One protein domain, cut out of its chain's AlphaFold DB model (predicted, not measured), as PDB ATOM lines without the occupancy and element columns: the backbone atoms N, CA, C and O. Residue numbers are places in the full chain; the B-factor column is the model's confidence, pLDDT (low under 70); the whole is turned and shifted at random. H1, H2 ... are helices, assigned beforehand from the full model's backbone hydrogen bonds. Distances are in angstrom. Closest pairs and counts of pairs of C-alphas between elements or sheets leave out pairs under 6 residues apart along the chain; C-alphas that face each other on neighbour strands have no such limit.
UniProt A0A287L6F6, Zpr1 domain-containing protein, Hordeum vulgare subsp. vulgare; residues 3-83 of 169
ATOM      1  N   ALA A   3     171.040 150.687 146.510       90.69
ATOM      2  CA  ALA A   3     171.558 151.216 147.776       90.69
ATOM      3  C   ALA A   3     170.789 152.455 148.282       90.69
ATOM      4  O   ALA A   3     170.545 152.595 149.477       90.69
ATOM      5  N   VAL A   4     170.374 153.346 147.375       91.94
ATOM      6  CA  VAL A   4     169.593 154.545 147.719       91.94
ATOM      7  C   VAL A   4     168.180 154.178 148.161       91.94
ATOM      8  O   VAL A   4     167.689 154.730 149.140       91.94
ATOM      9  N   GLU A   5     167.530 153.250 147.460       92.25
ATOM     10  CA  GLU A   5     166.170 152.797 147.778       92.25
ATOM     11  C   GLU A   5     166.112 152.109 149.149       92.25
ATOM     12  O   GLU A   5     165.274 152.464 149.979       92.25
ATOM     13  N   GLU A   6     167.049 151.197 149.422       92.75
ATOM     14  CA  GLU A   6     167.118 150.454 150.687       92.75
ATOM     15  C   GLU A   6     167.431 151.368 151.881       92.75
ATOM     16  O   GLU A   6     166.818 151.248 152.944       92.75
ATOM     17  N   LEU A   7     168.341 152.335 151.714       91.12
ATOM     18  CA  LEU A   7     168.639 153.307 152.766       91.12
ATOM     19  C   LEU A   7     167.479 154.282 153.006       91.12
ATOM     20  O   LEU A   7     167.244 154.642 154.161       91.12
ATOM     21  N   GLN A   8     166.751 154.687 151.961       92.62
ATOM     22  CA  GLN A   8     165.616 155.612 152.056       92.62
ATOM     23  C   GLN A   8     164.398 154.981 152.744       92.62
ATOM     24  O   GLN A   8     163.709 155.675 153.491       92.62
ATOM     25  N   ALA A   9     164.138 153.688 152.518       91.88
ATOM     26  CA  ALA A   9     162.918 153.003 152.960       91.88
ATOM     27  C   ALA A   9     162.640 153.114 154.472       91.88
ATOM     28  O   ALA A   9     161.487 153.159 154.883       91.88
ATOM     29  N   LEU A  10     163.688 153.203 155.297       90.38
ATOM     30  CA  LEU A  10     163.586 153.264 156.761       90.38
ATOM     31  C   LEU A  10     163.819 154.673 157.342       90.38
ATOM     32  O   LEU A  10     163.952 154.826 158.558       90.38
ATOM     33  N   GLN A  11     163.897 155.719 156.511       88.88
ATOM     34  CA  GLN A  11     164.219 157.069 156.997       88.88
ATOM     35  C   GLN A  11     163.143 157.657 157.918       88.88
ATOM     36  O   GLN A  11     163.491 158.336 158.882       88.88
ATOM     37  N   ASP A  12     161.859 157.368 157.691       90.00
ATOM     38  CA  ASP A  12     160.773 157.913 158.520       90.00
ATOM     39  C   ASP A  12     160.784 157.357 159.950       90.00
ATOM     40  O   ASP A  12     160.477 158.070 160.909       90.00
ATOM     41  N   GLU A  13     161.182 156.096 160.116       92.00
ATOM     42  CA  GLU A  13     161.365 155.475 161.429       92.00
ATOM     43  C   GLU A  13     162.605 156.031 162.132       92.00
ATOM     44  O   GLU A  13     162.551 156.387 163.312       92.00
ATOM     45  N   ARG A  14     163.708 156.201 161.392       91.31
ATOM     46  CA  ARG A  14     164.948 156.783 161.926       91.31
ATOM     47  C   ARG A  14     164.757 158.225 162.376       91.31
ATOM     48  O   ARG A  14     165.264 158.573 163.432       91.31
ATOM     49  N   LYS A  15     163.968 159.035 161.663       92.00
ATOM     50  CA  LYS A  15     163.638 160.414 162.077       92.00
ATOM     51  C   LYS A  15     162.921 160.472 163.427       92.00
ATOM     52  O   LYS A  15     163.123 161.425 164.172       92.00
ATOM     53  N   LYS A  16     162.108 159.459 163.747       92.56
ATOM     54  CA  LYS A  16     161.410 159.353 165.039       92.56
ATOM     55  C   LYS A  16     162.326 158.867 166.162       92.56
ATOM     56  O   LYS A  16     162.172 159.323 167.289       92.56
ATOM     57  N   ALA A  17     163.240 157.942 165.870       93.75
ATOM     58  CA  ALA A  17     164.136 157.356 166.868       93.75
ATOM     59  C   ALA A  17     165.380 158.218 167.151       93.75
ATOM     60  O   ALA A  17     165.744 158.413 168.307       93.75
ATOM     61  N   ASP A  18     166.037 158.721 166.105       92.38
ATOM     62  CA  ASP A  18     167.279 159.493 166.178       92.38
ATOM     63  C   ASP A  18     167.370 160.487 164.997       92.38
ATOM     64  O   ASP A  18     167.806 160.125 163.892       92.38
ATOM     65  N   PRO A  19     166.972 161.756 165.203       91.19
ATOM     66  CA  PRO A  19     166.951 162.751 164.134       91.19
ATOM     67  C   PRO A  19     168.353 163.095 163.614       91.19
ATOM     68  O   PRO A  19     168.499 163.417 162.435       91.19
ATOM     69  N   GLN A  20     169.393 162.979 164.446       92.62
ATOM     70  CA  GLN A  20     170.755 163.353 164.061       92.62
ATOM     71  C   GLN A  20     171.348 162.341 163.070       92.62
ATOM     72  O   GLN A  20     171.967 162.720 162.074       92.62
ATOM     73  N   LYS A  21     171.105 161.041 163.292       91.69
ATOM     74  CA  LYS A  21     171.485 159.997 162.325       91.69
ATOM     75  C   LYS A  21     170.685 160.091 161.031       91.69
ATOM     76  O   LYS A  21     171.246 159.876 159.959       91.69
ATOM     77  N   ALA A  22     169.395 160.411 161.121       91.88
ATOM     78  CA  ALA A  22     168.553 160.553 159.940       91.88
ATOM     79  C   ALA A  22     169.068 161.654 159.000       91.88
ATOM     80  O   ALA A  22     169.143 161.427 157.791       91.88
ATOM     81  N   GLU A  23     169.495 162.796 159.549       93.50
ATOM     82  CA  GLU A  23     170.078 163.893 158.770       93.50
ATOM     83  C   GLU A  23     171.412 163.504 158.114       93.50
ATOM     84  O   GLU A  23     171.620 163.771 156.930       93.50
ATOM     85  N   ALA A  24     172.291 162.795 158.833       93.62
ATOM     86  CA  ALA A  24     173.542 162.290 158.261       93.62
ATOM     87  C   ALA A  24     173.299 161.331 157.078       93.62
ATOM     88  O   ALA A  24     174.008 161.382 156.070       93.62
ATOM     89  N   ILE A  25     172.270 160.481 157.173       93.50
ATOM     90  CA  ILE A  25     171.877 159.579 156.083       93.50
ATOM     91  C   ILE A  25     171.275 160.366 154.916       93.50
ATOM     92  O   ILE A  25     171.620 160.080 153.773       93.50
ATOM     93  N   ASP A  26     170.441 161.380 155.168       92.38
ATOM     94  CA  ASP A  26     169.884 162.231 154.106       92.38
ATOM     95  C   ASP A  26     171.013 162.936 153.321       92.38
ATOM     96  O   ASP A  26     171.007 162.935 152.087       92.38
ATOM     97  N   GLN A  27     172.052 163.431 154.005       93.69
ATOM     98  CA  GLN A  27     173.247 163.994 153.357       93.69
ATOM     99  C   GLN A  27     174.037 162.948 152.551       93.69
ATOM    100  O   GLN A  27     174.536 163.240 151.461       93.69
ATOM    101  N   PHE A  28     174.162 161.721 153.063       92.75
ATOM    102  CA  PHE A  28     174.827 160.630 152.350       92.75
ATOM    103  C   PHE A  28     174.050 160.201 151.096       92.75
ATOM    104  O   PHE A  28     174.646 159.992 150.040       92.75
ATOM    105  N   LEU A  29     172.720 160.150 151.175       92.44
ATOM    106  CA  LEU A  29     171.838 159.844 150.050       92.44
ATOM    107  C   LEU A  29     171.950 160.886 148.934       92.44
ATOM    108  O   LEU A  29     171.942 160.514 147.761       92.44
ATOM    109  N   MET A  30     172.098 162.171 149.275       91.25
ATOM    110  CA  MET A  30     172.367 163.219 148.282       91.25
ATOM    111  C   MET A  30     173.676 162.955 147.528       91.25
ATOM    112  O   MET A  30     173.691 163.002 146.297       91.25
ATOM    113  N   LYS A  31     174.750 162.596 148.244       91.25
ATOM    114  CA  LYS A  31     176.039 162.243 147.627       91.25
ATOM    115  C   LYS A  31     175.912 161.013 146.729       91.25
ATOM    116  O   LYS A  31     176.341 161.065 145.584       91.25
ATOM    117  N   LEU A  32     175.270 159.941 147.199       91.75
ATOM    118  CA  LEU A  32     175.068 158.726 146.400       91.75
ATOM    119  C   LEU A  32     174.282 158.988 145.110       91.75
ATOM    120  O   LEU A  32     174.621 158.429 144.069       91.75
ATOM    121  N   ARG A  33     173.253 159.844 145.153       91.25
ATOM    122  CA  ARG A  33     172.499 160.219 143.946       91.25
ATOM    123  C   ARG A  33     173.371 160.978 142.946       91.25
ATOM    124  O   ARG A  33     173.317 160.635 141.772       91.25
ATOM    125  N   SER A  34     174.190 161.924 143.412       90.69
ATOM    126  CA  SER A  34     175.129 162.683 142.567       90.69
ATOM    127  C   SER A  34     176.214 161.786 141.942       90.69
ATOM    128  O   SER A  34     176.537 161.911 140.762       90.69
ATOM    129  N   LEU A  35     176.719 160.797 142.690       91.25
ATOM    130  CA  LEU A  35     177.634 159.784 142.145       91.25
ATOM    131  C   LEU A  35     176.954 158.912 141.081       91.25
ATOM    132  O   LEU A  35     177.550 158.602 140.055       91.25
ATOM    133  N   GLY A  36     175.689 158.548 141.296       88.38
ATOM    134  CA  GLY A  36     174.917 157.762 140.338       88.38
ATOM    135  C   GLY A  36     174.528 158.483 139.058       88.38
ATOM    136  O   GLY A  36     174.372 157.826 138.032       88.38
ATOM    137  N   SER A  37     174.345 159.804 139.106       89.94
ATOM    138  CA  SER A  37     174.132 160.626 137.911       89.94
ATOM    139  C   SER A  37     175.432 160.920 137.154       89.94
ATOM    140  O   SER A  37     175.371 161.437 136.041       89.94
ATOM    141  N   GLY A  38     176.594 160.557 137.713       87.44
ATOM    142  CA  GLY A  38     177.903 160.767 137.094       87.44
ATOM    143  C   GLY A  38     178.427 162.199 137.222       87.44
ATOM    144  O   GLY A  38     179.309 162.598 136.465       87.44
ATOM    145  N   GLU A  39     177.902 162.989 138.162       88.94
ATOM    146  CA  GLU A  39     178.322 164.383 138.377       88.94
ATOM    147  C   GLU A  39     179.704 164.501 139.034       88.94
ATOM    148  O   GLU A  39     180.362 165.535 138.916       88.94
ATOM    149  N   ALA A  40     180.157 163.450 139.720       87.25
ATOM    150  CA  ALA A  40     181.449 163.414 140.388       87.25
ATOM    151  C   ALA A  40     182.170 162.081 140.154       87.25
ATOM    152  O   ALA A  40     181.560 161.011 140.160       87.25
ATOM    153  N   ALA A  41     183.492 162.158 139.981       89.50
ATOM    154  CA  ALA A  41     184.358 160.990 139.893       89.50
ATOM    155  C   ALA A  41     184.534 160.345 141.274       89.50
ATOM    156  O   ALA A  41     184.697 161.037 142.281       89.50
ATOM    157  N   PHE A  42     184.534 159.015 141.313       91.69
ATOM    158  CA  PHE A  42     184.745 158.243 142.530       91.69
ATOM    159  C   PHE A  42     185.513 156.959 142.233       91.69
ATOM    160  O   PHE A  42     185.512 156.464 141.108       91.69
ATOM    161  N   THR A  43     186.145 156.412 143.268       92.94
ATOM    162  CA  THR A  43     186.792 155.103 143.215       92.94
ATOM    163  C   THR A  43     185.863 154.075 143.840       92.94
ATOM    164  O   THR A  43     185.458 154.222 144.995       92.94
ATOM    165  N   PHE A  44     185.529 153.031 143.089       91.69
ATOM    166  CA  PHE A  44     184.808 151.874 143.601       91.69
ATOM    167  C   PHE A  44     185.808 150.756 143.891       91.69
ATOM    168  O   PHE A  44     186.530 150.329 142.994       91.69
ATOM    169  N   VAL A  45     185.861 150.304 145.142       94.62
ATOM    170  CA  VAL A  45     186.714 149.188 145.563       94.62
ATOM    171  C   VAL A  45     185.810 148.003 145.865       94.62
ATOM    172  O   VAL A  45     184.948 148.093 146.738       94.62
ATOM    173  N   LEU A  46     186.006 146.911 145.130       94.81
ATOM    174  CA  LEU A  46     185.314 145.647 145.340       94.81
ATOM    175  C   LEU A  46     186.327 144.618 145.832       94.81
ATOM    176  O   LEU A  46     187.222 144.234 145.084       94.81
ATOM    177  N   ASP A  47     186.179 144.205 147.085       94.75
ATOM    178  CA  ASP A  47     187.019 143.190 147.711       94.75
ATOM    179  C   ASP A  47     186.186 141.929 147.969       94.75
ATOM    180  O   ASP A  47     185.219 141.958 148.734       94.75
ATOM    181  N   ASP A  48     186.535 140.841 147.287       95.12
ATOM    182  CA  ASP A  48     185.864 139.547 147.393       95.12
ATOM    183  C   ASP A  48     186.895 138.432 147.635       95.12
ATOM    184  O   ASP A  48     187.528 137.968 146.680       95.12
ATOM    185  N   PRO A  49     187.026 137.937 148.881       93.19
ATOM    186  CA  PRO A  49     187.931 136.840 149.213       93.19
ATOM    187  C   PRO A  49     187.620 135.530 148.481       93.19
ATOM    188  O   PRO A  49     188.483 134.658 148.408       93.19
ATOM    189  N   ALA A  50     186.400 135.345 147.960       91.62
ATOM    190  CA  ALA A  50     186.053 134.160 147.179       91.62
ATOM    191  C   ALA A  50     186.538 134.249 145.723       91.62
ATOM    192  O   ALA A  50     186.640 133.217 145.061       91.62
ATOM    193  N   GLY A  51     186.825 135.458 145.226       92.56
ATOM    194  CA  GLY A  51     187.263 135.700 143.851       92.56
ATOM    195  C   GLY A  51     186.194 135.422 142.787       92.56
ATOM    196  O   GLY A  51     186.541 135.188 141.632       92.56
ATOM    197  N   ASN A  52     184.909 135.423 143.158       93.88
ATOM    198  CA  ASN A  52     183.798 135.135 142.240       93.88
ATOM    199  C   ASN A  52     183.126 136.405 141.700       93.88
ATOM    200  O   ASN A  52     182.294 136.340 140.794       93.88
ATOM    201  N   SER A  53     183.464 137.559 142.265       94.19
ATOM    202  CA  SER A  53     182.995 138.859 141.807       94.19
ATOM    203  C   SER A  53     183.695 139.293 140.518       94.19
ATOM    204  O   SER A  53     184.895 139.089 140.344       94.19
ATOM    205  N   PHE A  54     182.944 139.926 139.612       93.56
ATOM    206  CA  PHE A  54     183.433 140.358 138.303       93.56
ATOM    207  C   PHE A  54     182.931 141.764 137.954       93.56
ATOM    208  O   PHE A  54     181.765 142.086 138.190       93.56
ATOM    209  N   ILE A  55     183.811 142.579 137.363       93.31
ATOM    210  CA  ILE A  55     183.496 143.897 136.798       93.31
ATOM    211  C   ILE A  55     183.765 143.832 135.292       93.31
ATOM    212  O   ILE A  55     184.862 143.466 134.869       93.31
ATOM    213  N   GLU A  56     182.757 144.168 134.488       92.81
ATOM    214  CA  GLU A  56     182.854 144.148 133.028       92.81
ATOM    215  C   GLU A  56     183.794 145.243 132.506       92.81
ATOM    216  O   GLU A  56     183.712 146.397 132.922       92.81
ATOM    217  N   ASN A  57     184.658 144.876 131.554       93.25
ATOM    218  CA  ASN A  57     185.517 145.805 130.827       93.25
ATOM    219  C   ASN A  57     184.854 146.195 129.485       93.25
ATOM    220  O   ASN A  57     184.821 145.365 128.570       93.25
ATOM    221  N   PRO A  58     184.399 147.450 129.314       91.56
ATOM    222  CA  PRO A  58     183.742 147.905 128.085       91.56
ATOM    223  C   PRO A  58     184.685 148.005 126.872       91.56
ATOM    224  O   PRO A  58     184.224 148.090 125.735       91.56
ATOM    225  N   HIS A  59     186.001 148.000 127.090       89.62
ATOM    226  CA  HIS A  59     187.035 148.106 126.057       89.62
ATOM    227  C   HIS A  59     187.623 146.751 125.637       89.62
ATOM    228  O   HIS A  59     188.584 146.716 124.863       89.62
ATOM    229  N   ALA A  60     187.063 145.633 126.108       87.12
ATOM    230  CA  ALA A  60     187.545 144.300 125.764       87.12
ATOM    231  C   ALA A  60     187.628 144.101 124.230       87.12
ATOM    232  O   ALA A  60     186.698 144.470 123.508       87.12
ATOM    233  N   PRO A  61     188.726 143.524 123.694       87.69
ATOM    234  CA  PRO A  61     189.796 142.796 124.389       87.69
ATOM    235  C   PRO A  61     190.957 143.665 124.913       87.69
ATOM    236  O   PRO A  61     191.922 143.117 125.442       87.69
ATOM    237  N   LEU A  62     190.910 144.992 124.752       91.38
ATOM    238  CA  LEU A  62     191.941 145.894 125.276       91.38
ATOM    239  C   LEU A  62     191.813 146.036 126.797       91.38
ATOM    240  O   LEU A  62     190.727 145.899 127.357       91.38
ATOM    241  N   SER A  63     192.925 146.329 127.472       88.00
ATOM    242  CA  SER A  63     192.929 146.622 128.908       88.00
ATOM    243  C   SER A  63     192.221 147.945 129.204       88.00
ATOM    244  O   SER A  63     192.507 148.947 128.547       88.00
ATOM    245  N   ASP A  64     191.360 147.962 130.219       92.81
ATOM    246  CA  ASP A  64     190.723 149.184 130.715       92.81
ATOM    247  C   ASP A  64     191.712 150.002 131.573       92.81
ATOM    248  O   ASP A  64     192.227 149.474 132.560       92.81
ATOM    249  N   PRO A  65     192.002 151.275 131.242       91.06
ATOM    250  CA  PRO A  65     192.873 152.127 132.053       91.06
ATOM    251  C   PRO A  65     192.260 152.563 133.398       91.06
ATOM    252  O   PRO A  65     193.000 153.038 134.259       91.06
ATOM    253  N   LEU A  66     190.939 152.448 133.580       91.50
ATOM    254  CA  LEU A  66     190.224 152.868 134.792       91.50
ATOM    255  C   LEU A  66     189.968 151.718 135.778       91.50
ATOM    256  O   LEU A  66     189.516 151.970 136.896       91.50
ATOM    257  N   LEU A  67     190.279 150.475 135.395       92.69
ATOM    258  CA  LEU A  67     190.089 149.284 136.221       92.69
ATOM    259  C   LEU A  67     191.437 148.669 136.611       92.69
ATOM    260  O   LEU A  67     192.200 148.207 135.766       92.69
ATOM    261  N   SER A  68     191.703 148.593 137.915       92.50
ATOM    262  CA  SER A  68     192.848 147.868 138.476       92.50
ATOM    263  C   SER A  68     192.378 146.609 139.204       92.50
ATOM    264  O   SER A  68     191.568 146.709 140.125       92.50
ATOM    265  N   VAL A  69     192.917 145.444 138.838       92.81
ATOM    266  CA  VAL A  69     192.614 144.158 139.487       92.81
ATOM    267  C   VAL A  69     193.866 143.640 140.191       92.81
ATOM    268  O   VAL A  69     194.921 143.516 139.569       92.81
ATOM    269  N   SER A  70     193.752 143.330 141.483       93.69
ATOM    270  CA  SER A  70     194.827 142.766 142.303       93.69
ATOM    271  C   SER A  70     194.383 141.453 142.937       93.69
ATOM    272  O   SER A  70     193.324 141.402 143.559       93.69
ATOM    273  N   PHE A  71     195.213 140.419 142.827       94.62
ATOM    274  CA  PHE A  71     195.002 139.133 143.491       94.62
ATOM    275  C   PHE A  71     195.825 139.075 144.776       94.62
ATOM    276  O   PHE A  71     196.954 139.569 144.808       94.62
ATOM    277  N   TYR A  72     195.268 138.472 145.823       93.94
ATOM    278  CA  TYR A  72     195.921 138.328 147.121       93.94
ATOM    279  C   TYR A  72     195.666 136.941 147.720       93.94
ATOM    280  O   TYR A  72     194.714 136.251 147.348       93.94
ATOM    281  N   GLU A  73     196.529 136.526 148.648       93.06
ATOM    282  CA  GLU A  73     196.336 135.300 149.422       93.06
ATOM    283  C   GLU A  73     195.388 135.550 150.594       93.06
ATOM    284  O   GLU A  73     195.524 136.533 151.325       93.06
ATOM    285  N   ARG A  74     194.412 134.656 150.769       93.19
ATOM    286  CA  ARG A  74     193.406 134.774 151.827       93.19
ATOM    287  C   ARG A  74     194.043 134.646 153.204       93.19
ATOM    288  O   ARG A  74     194.890 133.784 153.428       93.19
ATOM    289  N   THR A  75     193.555 135.435 154.154       92.75
ATOM    290  CA  THR A  75     193.877 135.239 155.568       92.75
ATOM    291  C   THR A  75     193.191 133.983 156.108       92.75
ATOM    292  O   THR A  75     192.189 133.509 155.562       92.75
ATOM    293  N   SER A  76     193.695 133.446 157.221       90.75
ATOM    294  CA  SER A  76     193.058 132.326 157.925       90.75
ATOM    295  C   SER A  76     191.603 132.638 158.297       90.75
ATOM    296  O   SER A  76     190.723 131.802 158.116       90.75
ATOM    297  N   GLU A  77     191.318 133.866 158.731       90.75
ATOM    298  CA  GLU A  77     189.962 134.331 159.043       90.75
ATOM    299  C   GLU A  77     189.048 134.326 157.811       90.75
ATOM    300  O   GLU A  77     187.929 133.814 157.872       90.75
ATOM    301  N   GLN A  78     189.532 134.838 156.673       91.81
ATOM    302  CA  GLN A  78     188.792 134.815 155.409       91.81
ATOM    303  C   GLN A  78     188.527 133.377 154.952       91.81
ATOM    304  O   GLN A  78     187.436 133.054 154.484       91.81
ATOM    305  N   GLN A  79     189.506 132.491 155.120       90.88
ATOM    306  CA  GLN A  79     189.382 131.085 154.764       90.88
ATOM    307  C   GLN A  79     188.346 130.361 155.642       90.88
ATOM    308  O   GLN A  79     187.493 129.648 155.105       90.88
ATOM    309  N   ALA A  80     188.342 130.612 156.955       89.31
ATOM    310  CA  ALA A  80     187.305 130.116 157.862       89.31
ATOM    311  C   ALA A  80     185.915 130.658 157.503       89.31
ATOM    312  O   ALA A  80     184.950 129.895 157.491       89.31
ATOM    313  N   ALA A  81     185.803 131.952 157.179       90.56
ATOM    314  CA  ALA A  81     184.527 132.574 156.815       90.56
ATOM    315  C   ALA A  81     183.915 131.957 155.546       90.56
ATOM    316  O   ALA A  81     182.697 131.862 155.420       90.56
ATOM    317  N   LEU A  82     184.766 131.488 154.631       90.50
ATOM    318  CA  LEU A  82     184.373 130.763 153.424       90.50
ATOM    319  C   LEU A  82     184.101 129.262 153.664       90.50
ATOM    320  O   LEU A  82     183.779 128.544 152.719       90.50
ATOM    321  N   GLY A  83     184.221 128.777 154.904       88.75
ATOM    322  CA  GLY A  83     183.928 127.392 155.284       88.75
ATOM    323  C   GLY A  83     185.052 126.394 155.003       88.75
ATOM    324  O   GLY A  83     184.827 125.185 155.064       88.75
TER     325      GLY A  83
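AT A GLANCE: This is residues 3 to 83 of the 169 residues of the protein "Zpr1 domain-containing protein" of Hordeum vulgare subsp. vulgare (UniProt A0A287L6F6). Two short helices, H1 and H2, fold back along one long helix, H3, and make a helical arm at one side of the domain; from the end of H3 a long unnamed stretch, residues 37 to 75, loops back and forth at the other side and leads to a small helix, H4, away from the other three. The long stretch turns back near residues 49 to 52 and again at residues 58 to 63, which stick out. The printed part has 81 residues with four named helices, in the order H1, H2, H3, H4, and no named strand; the class is all helix, though the helices hold only 38 of the 81 residues. The whole is extended, with a radius of gyration of the C-alphas of 18.2 A, and its outline is flat, spanning 48 by 37 by 16 A.

IN THESE COORDINATES: H1 takes residues 3 to 9 and begins at C-alpha 3, at (171.558, 151.216, 147.776); it is 10.2 A long from first to last C-alpha. H2 takes residues 11 to 17 and is 9.9 A long. H3, the longest helix, takes residues 19 to 36, is 25.6 A long and ends at C-alpha 36, at (174.917, 157.762, 140.338). H4 takes residues 76 to 81, is 8.6 A long and ends at C-alpha 81, at (184.527, 132.574, 156.815).

HOW THE PARTS SIT: H1 touches H3, with residues 25 to 33 of H3 alone; the closest C-alphas are those of Val 4 and Leu 29, 6.2 A apart. H1 and H3 run opposite ways at a steep tilt of 36 degrees, only just past shallow. H1 and H2 meet only through their link. H2 and H3 form a helical hairpin and run opposite ways at a shallow tilt of 19 degrees. H2 touches H3 with residues 21 to 22 of H3 alone; the closest C-alphas are those of Lys 15 and Ala 22, 5.4 A apart. H4 is apart from H1, H2 and H3. In H1, H3 and H4 every O i to N i+4 pair is within hydrogen-bond range; in H2 it is 2 of 3.

THE WHOLE: The two C-alphas farthest apart are those of Lys 16 and Pro 61, 52.3 A from each other. The printed part, residues 3 to 83, has no cut. The links from H1 to H2 and from H2 to H3 are tight, with one residue each; the link from H3 to H4 is long, with 39 residues. Residues 58 to 63 stand free. The mean pLDDT of the printed part is 91.8, and no printed residue is under 70.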